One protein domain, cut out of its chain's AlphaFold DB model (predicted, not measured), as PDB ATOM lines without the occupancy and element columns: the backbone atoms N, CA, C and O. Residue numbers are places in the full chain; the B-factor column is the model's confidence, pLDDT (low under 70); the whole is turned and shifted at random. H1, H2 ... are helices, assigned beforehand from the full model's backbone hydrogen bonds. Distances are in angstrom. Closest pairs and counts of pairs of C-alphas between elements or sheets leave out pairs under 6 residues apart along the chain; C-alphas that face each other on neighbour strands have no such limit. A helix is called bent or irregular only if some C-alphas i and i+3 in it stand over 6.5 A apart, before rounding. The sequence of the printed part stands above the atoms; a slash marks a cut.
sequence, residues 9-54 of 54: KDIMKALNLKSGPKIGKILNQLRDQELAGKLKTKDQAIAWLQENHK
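Overview. This is residues 9 to 54 of the 54 residues of the protein "tRNA_NucTran2_2 domain-containing protein" of marine sediment metagenome (UniProt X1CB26). Three helices cluster in a small triangle: the longest, H2, runs along one side of the domain, and the two shorter ones, H1 and H3, pack on each other on the other side, both turned across H2's line. The links, residues 16 to 20 and residues 36 to 41, turn the chain round near the two ends of H2. The printed part has 46 residues, with three named helices in the order H1, H2, H3 and no named strand, and its class is all helix. It is compact, with a radius of gyration of the C-alphas of 10.0 A, and elongated in outline, with spans of 28 by 17 by 16 A.

Arrangement. Start at the first printed residue with H1, residues 9 to 15. Next comes H2, residues 21 to 35, and H1 and H2 only just touch, with 3 pairs of C-alphas within 8 A. Look at Ile 11 and Ile 23, whose C-alphas are the closest of the two helices at 7.0 A; H2 touches H1 with residues 23 to 26 alone. The lines of H1 and H2 are about perpendicular, at 85 degrees. Go on to H3, residues 42 to 52, which touches H1 with 7 pairs of C-alphas within 8 A. Their closest C-alphas are those of Ala 14 and Ile 46, 6.6 A apart, and the two helices run the same way at a steep tilt of 44 degrees. H2 and H3 are close but not clearly touching: their closest C-alphas, those of Leu 30 and Ala 45, are 7.2 A apart. These two run opposite ways at a steep tilt of 58 degrees. In the backbones of H1, H2 and H3, every O i to N i+4 pair is within hydrogen-bond range.

Along the chain. Find C-alpha 9 at (-34.417, 38.451, 20.030); from there H1 runs 10.1 A to C-alpha 15. Find C-alpha 21 at (-28.651, 48.588, 25.939), where H2 begins; it runs 21.6 A to C-alpha 35. H3 runs 15.3 A from C-alpha 42 to C-alpha 52, which you find at (-43.793, 46.221, 32.638). No helix is bent.

Size, cuts and confidence. The two C-alphas farthest apart are those of Lys 18 and Gly 37, 28.3 A, one in each link. The link from H1 to H2 has 5 residues and is tight; the link from H2 to H3 has 6 residues and is short. From the first to the last printed C-alpha, Lys 9 to Lys 54, the distance is 15.9 A. The printed part has no cut and ends at the chain's last residue. The mean pLDDT of the printed part is 93.7, and residue 54 is under 70.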
ATOM      1  N   LYS A   9     -33.560  38.449  21.230       95.31
ATOM      2  CA  LYS A   9     -34.417  38.451  20.030       95.31
ATOM      3  C   LYS A   9     -35.891  38.309  20.388       95.31
ATOM      4  O   LYS A   9     -36.719  38.992  19.791       95.31
ATOM      5  N   ASP A  10     -36.202  37.477  21.377       95.12
ATOM      6  CA  ASP A  10     -37.575  37.302  21.852       95.12
ATOM      7  C   ASP A  10     -38.105  38.615  22.445       95.12
ATOM      8  O   ASP A  10     -39.208  39.038  22.109       95.12
ATOM      9  N   ILE A  11     -37.288  39.314  23.244       94.81
ATOM     10  CA  ILE A  11     -37.632  40.623  23.825       94.81
ATOM     11  C   ILE A  11     -37.856  41.675  22.735       94.81
ATOM     12  O   ILE A  11     -38.848  42.402  22.781       94.81
ATOM     13  N   MET A  12     -36.966  41.747  21.737       94.69
ATOM     14  CA  MET A  12     -37.121  42.672  20.605       94.69
ATOM     15  C   MET A  12     -38.452  42.457  19.888       94.69
ATOM     16  O   MET A  12     -39.159  43.422  19.612       94.69
ATOM     17  N   LYS A  13     -38.817  41.197  19.633       94.88
ATOM     18  CA  LYS A  13     -40.077  40.851  18.973       94.88
ATOM     19  C   LYS A  13     -41.292  41.151  19.855       94.88
ATOM     20  O   LYS A  13     -42.274  41.686  19.354       94.88
ATOM     21  N   ALA A  14     -41.228  40.825  21.146       92.75
ATOM     22  CA  ALA A  14     -42.341  41.001  22.081       92.75
ATOM     23  C   ALA A  14     -42.685  42.476  22.344       92.75
ATOM     24  O   ALA A  14     -43.854  42.802  22.532       92.75
ATOM     25  N   LEU A  15     -41.677  43.355  22.343       93.56
ATOM     26  CA  LEU A  15     -41.823  44.784  22.650       93.56
ATOM     27  C   LEU A  15     -41.663  45.699  21.427       93.56
ATOM     28  O   LEU A  15     -41.673  46.918  21.569       93.56
ATOM     29  N   ASN A  16     -41.475  45.128  20.235       94.12
ATOM     30  CA  ASN A  16     -41.167  45.860  19.004       94.12
ATOM     31  C   ASN A  16     -39.987  46.848  19.160       94.12
ATOM     32  O   ASN A  16     -40.016  47.981  18.675       94.12
ATOM     33  N   LEU A  17     -38.940  46.427  19.879       92.00
ATOM     34  CA  LEU A  17     -37.758  47.243  20.161       92.00
ATOM     35  C   LEU A  17     -36.614  46.920  19.199       92.00
ATOM     36  O   LEU A  17     -36.385  45.768  18.833       92.00
ATOM     37  N   LYS A  18     -35.831  47.946  18.855       92.81
ATOM     38  CA  LYS A  18     -34.539  47.772  18.178       92.81
ATOM     39  C   LYS A  18     -33.471  47.279  19.156       92.81
ATOM     40  O   LYS A  18     -33.595  47.444  20.372       92.81
ATOM     41  N   SER A  19     -32.398  46.711  18.607       92.00
ATOM     42  CA  SER A  19     -31.215  46.332  19.376       92.00
ATOM     43  C   SER A  19     -30.655  47.527  20.154       92.00
ATOM     44  O   SER A  19     -30.569  48.642  19.641       92.00
ATOM     45  N   GLY A  20     -30.277  47.304  21.412       94.06
ATOM     46  CA  GLY A  20     -29.712  48.359  22.244       94.06
ATOM     47  C   GLY A  20     -29.581  47.982  23.720       94.06
ATOM     48  O   GLY A  20     -30.085  46.939  24.149       94.06
ATOM     49  N   PRO A  21     -28.947  48.851  24.528       94.06
ATOM     50  CA  PRO A  21     -28.651  48.588  25.939       94.06
ATOM     51  C   PRO A  21     -29.907  48.375  26.797       94.06
ATOM     52  O   PRO A  21     -29.845  47.691  27.818       94.06
ATOM     53  N   LYS A  22     -31.070  48.895  26.369       93.31
ATOM     54  CA  LYS A  22     -32.367  48.646  27.023       93.31
ATOM     55  C   LYS A  22     -32.695  47.147  27.091       93.31
ATOM     56  O   LYS A  22     -33.212  46.703  28.108       93.31
ATOM     57  N   ILE A  23     -32.331  46.357  26.076       94.81
ATOM     58  CA  ILE A  23     -32.573  44.903  26.071       94.81
ATOM     59  C   ILE A  23     -31.765  44.213  27.169       94.81
ATOM     60  O   ILE A  23     -32.294  43.343  27.848       94.81
ATOM     61  N   GLY A  24     -30.509  44.621  27.381       94.00
ATOM     62  CA  GLY A  24     -29.680  44.084  28.463       94.00
ATOM     63  C   GLY A  24     -30.286  44.352  29.842       94.00
ATOM     64  O   GLY A  24     -30.318  43.458  30.682       94.00
ATOM     65  N   LYS A  25     -30.853  45.549  30.050       95.31
ATOM     66  CA  LYS A  25     -31.576  45.880  31.291       95.31
ATOM     67  C   LYS A  25     -32.792  44.974  31.495       95.31
ATOM     68  O   LYS A  25     -32.953  44.416  32.573       95.31
ATOM     69  N   ILE A  26     -33.591  44.783  30.446       95.38
ATOM     70  CA  ILE A  26     -34.779  43.924  30.485       95.38
ATOM     71  C   ILE A  26     -34.392  42.459  30.739       95.38
ATOM     72  O   ILE A  26     -35.037  41.792  31.540       95.38
ATOM     73  N   LEU A  27     -33.324  41.960  30.107       94.88
ATOM     74  CA  LEU A  27     -32.805  40.608  30.342       94.88
ATOM     75  C   LEU A  27     -32.403  40.398  31.804       94.88
ATOM     76  O   LEU A  27     -32.719  39.357  32.371       94.88
ATOM     77  N   ASN A  28     -31.747  41.383  32.420       95.00
ATOM     78  CA  ASN A  28     -31.375  41.304  33.831       95.00
ATOM     79  C   ASN A  28     -32.614  41.288  34.738       95.00
ATOM     80  O   ASN A  28     -32.721  40.434  35.607       95.00
ATOM     81  N   GLN A  29     -33.596  42.159  34.489       95.38
ATOM     82  CA  GLN A  29     -34.834  42.174  35.274       95.38
ATOM     83  C   GLN A  29     -35.633  40.874  35.116       95.38
ATOM     84  O   GLN A  29     -36.135  40.336  36.103       95.38
ATOM     85  N   LEU A  30     -35.714  40.339  33.894       95.19
ATOM     86  CA  LEU A  30     -36.334  39.046  33.623       95.19
ATOM     87  C   LEU A  30     -35.634  37.938  34.417       95.19
ATOM     88  O   LEU A  30     -36.294  37.107  35.041       95.19
ATOM     89  N   ARG A  31     -34.297  37.965  34.439       93.88
ATOM     90  CA  ARG A  31     -33.479  37.008  35.179       93.88
ATOM     91  C   ARG A  31     -33.770  37.035  36.675       93.88
ATOM     92  O   ARG A  31     -33.880  35.974  37.285       93.88
ATOM     93  N   ASP A  32     -33.947  38.217  37.250       95.31
ATOM     94  CA  ASP A  32     -34.292  38.362  38.664       95.31
ATOM     95  C   ASP A  32     -35.664  37.741  38.972       95.31
ATOM     96  O   ASP A  32     -35.825  37.053  39.982       95.31
ATOM     97  N   GLN A  33     -36.650  37.907  38.081       95.00
ATOM     98  CA  GLN A  33     -37.967  37.283  38.252       95.00
ATOM     99  C   GLN A  33     -37.928  35.751  38.096       95.00
ATOM    100  O   GLN A  33     -38.644  35.044  38.811       95.00
ATOM    101  N   GLU A  34     -37.096  35.229  37.187       94.25
ATOM    102  CA  GLU A  34     -36.853  33.786  37.032       94.25
ATOM    103  C   GLU A  34     -36.238  33.187  38.303       94.25
ATOM    104  O   GLU A  34     -36.710  32.165  38.803       94.25
ATOM    105  N   LEU A  35     -35.201  33.834  38.850       94.19
ATOM    106  CA  LEU A  35     -34.514  33.384  40.066       94.19
ATOM    107  C   LEU A  35     -35.413  33.468  41.303       94.19
ATOM    108  O   LEU A  35     -35.341  32.600  42.169       94.19
ATOM    109  N   ALA A  36     -36.304  34.460  41.357       94.56
ATOM    110  CA  ALA A  36     -37.334  34.565  42.388       94.56
ATOM    111  C   ALA A  36     -38.459  33.517  42.243       94.56
ATOM    112  O   ALA A  36     -39.364  33.475  43.074       94.56
ATOM    113  N   GLY A  37     -38.455  32.702  41.180       94.25
ATOM    114  CA  GLY A  37     -39.488  31.700  40.909       94.25
ATOM    115  C   GLY A  37     -40.841  32.287  40.494       94.25
ATOM    116  O   GLY A  37     -41.834  31.556  40.467       94.25
ATOM    117  N   LYS A  38     -40.885  33.586  40.169       94.94
ATOM    118  CA  LYS A  38     -42.097  34.305  39.746       94.94
ATOM    119  C   LYS A  38     -42.458  34.014  38.294       94.94
ATOM    120  O   LYS A  38     -43.636  33.967  37.960       94.94
ATOM    121  N   LEU A  39     -41.450  33.784  37.453       95.81
ATOM    122  CA  LEU A  39     -41.616  33.391  36.058       95.81
ATOM    123  C   LEU A  39     -41.008  32.009  35.853       95.81
ATOM    124  O   LEU A  39     -39.838  31.781  36.151       95.81
ATOM    125  N   LYS A  40     -41.816  31.082  35.343       94.19
ATOM    126  CA  LYS A  40     -41.435  29.683  35.117       94.19
ATOM    127  C   LYS A  40     -41.600  29.258  33.662       94.19
ATOM    128  O   LYS A  40     -41.041  28.241  33.262       94.19
ATOM    129  N   THR A  41     -42.356  30.017  32.871       95.69
ATOM    130  CA  THR A  41     -42.645  29.697  31.469       95.69
ATOM    131  C   THR A  41     -42.394  30.890  30.555       95.69
ATOM    132  O   THR A  41     -42.408  32.047  30.978       95.69
ATOM    133  N   LYS A  42     -42.184  30.604  29.266       94.50
ATOM    134  CA  LYS A  42     -42.021  31.641  28.240       94.50
ATOM    135  C   LYS A  42     -43.217  32.585  28.171       94.50
ATOM    136  O   LYS A  42     -43.016  33.785  28.057       94.50
ATOM    137  N   ASP A  43     -44.428  32.057  28.290       95.44
ATOM    138  CA  ASP A  43     -45.647  32.862  28.189       95.44
ATOM    139  C   ASP A  43     -45.769  33.837  29.361       95.44
ATOM    140  O   ASP A  43     -46.070  35.010  29.151       95.44
ATOM    141  N   GLN A  44     -45.429  33.397  30.579       96.31
ATOM    142  CA  GLN A  44     -45.352  34.281  31.746       96.31
ATOM    143  C   GLN A  44     -44.314  35.385  31.538       96.31
ATOM    144  O   GLN A  44     -44.571  36.542  31.854       96.31
ATOM    145  N   ALA A  45     -43.152  35.042  30.979       96.06
ATOM    146  CA  ALA A  45     -42.124  36.023  30.668       96.06
ATOM    147  C   ALA A  45     -42.591  37.044  29.619       96.06
ATOM    148  O   ALA A  45     -42.350  38.234  29.790       96.06
ATOM    149  N   ILE A  46     -43.292  36.612  28.567       95.44
ATOM    150  CA  ILE A  46     -43.835  37.512  27.539       95.44
ATOM    151  C   ILE A  46     -44.910  38.432  28.128       95.44
ATOM    152  O   ILE A  46     -44.859  39.636  27.886       95.44
ATOM    153  N   ALA A  47     -45.841  37.892  28.919       95.81
ATOM    154  CA  ALA A  47     -46.867  38.687  29.594       95.81
ATOM    155  C   ALA A  47     -46.226  39.739  30.512       95.81
ATOM    156  O   ALA A  47     -46.523  40.925  30.404       95.81
ATOM    157  N   TRP A  48     -45.244  39.328  31.320       96.38
ATOM    158  CA  TRP A  48     -44.502  40.233  32.194       96.38
ATOM    159  C   TRP A  48     -43.800  41.357  31.416       96.38
ATOM    160  O   TRP A  48     -43.870  42.518  31.825       96.38
ATOM    161  N   LEU A  49     -43.172  41.048  30.272       94.81
ATOM    162  CA  LEU A  49     -42.577  42.064  29.398       94.81
ATOM    163  C   LEU A  49     -43.622  43.085  28.930       94.81
ATOM    164  O   LEU A  49     -43.377  44.287  29.004       94.81
ATOM    165  N   GLN A  50     -44.777  42.614  28.462       92.69
ATOM    166  CA  GLN A  50     -45.855  43.467  27.958       92.69
ATOM    167  C   GLN A  50     -46.532  44.298  29.053       92.69
ATOM    168  O   GLN A  50     -47.066  45.358  28.755       92.69
ATOM    169  N   GLU A  51     -46.520  43.856  30.306       93.81
ATOM    170  CA  GLU A  51     -47.081  44.618  31.426       93.81
ATOM    171  C   GLU A  51     -46.106  45.677  31.959       93.81
ATOM    172  O   GLU A  51     -46.525  46.767  32.339       93.81
ATOM    173  N   ASN A  52     -44.799  45.383  31.970       91.88
ATOM    174  CA  ASN A  52     -43.793  46.221  32.638       91.88
ATOM    175  C   ASN A  52     -43.002  47.129  31.680       91.88
ATOM    176  O   ASN A  52     -42.315  48.048  32.131       91.88
ATOM    177  N   HIS A  53     -43.047  46.868  30.367       86.38
ATOM    178  CA  HIS A  53     -42.153  47.509  29.394       86.38
ATOM    179  C   HIS A  53     -42.793  47.881  28.044       86.38
ATOM    180  O   HIS A  53     -42.039  48.149  27.099       86.38
ATOM    181  N   LYS A  54     -44.130  47.883  27.939       67.12
ATOM    182  CA  LYS A  54     -44.850  48.331  26.733       67.12
ATOM    183  C   LYS A  54     -44.626  49.807  26.427       67.12
ATOM    184  O   LYS A  54     -44.467  50.594  27.385       67.12
TER     185      LYS A  54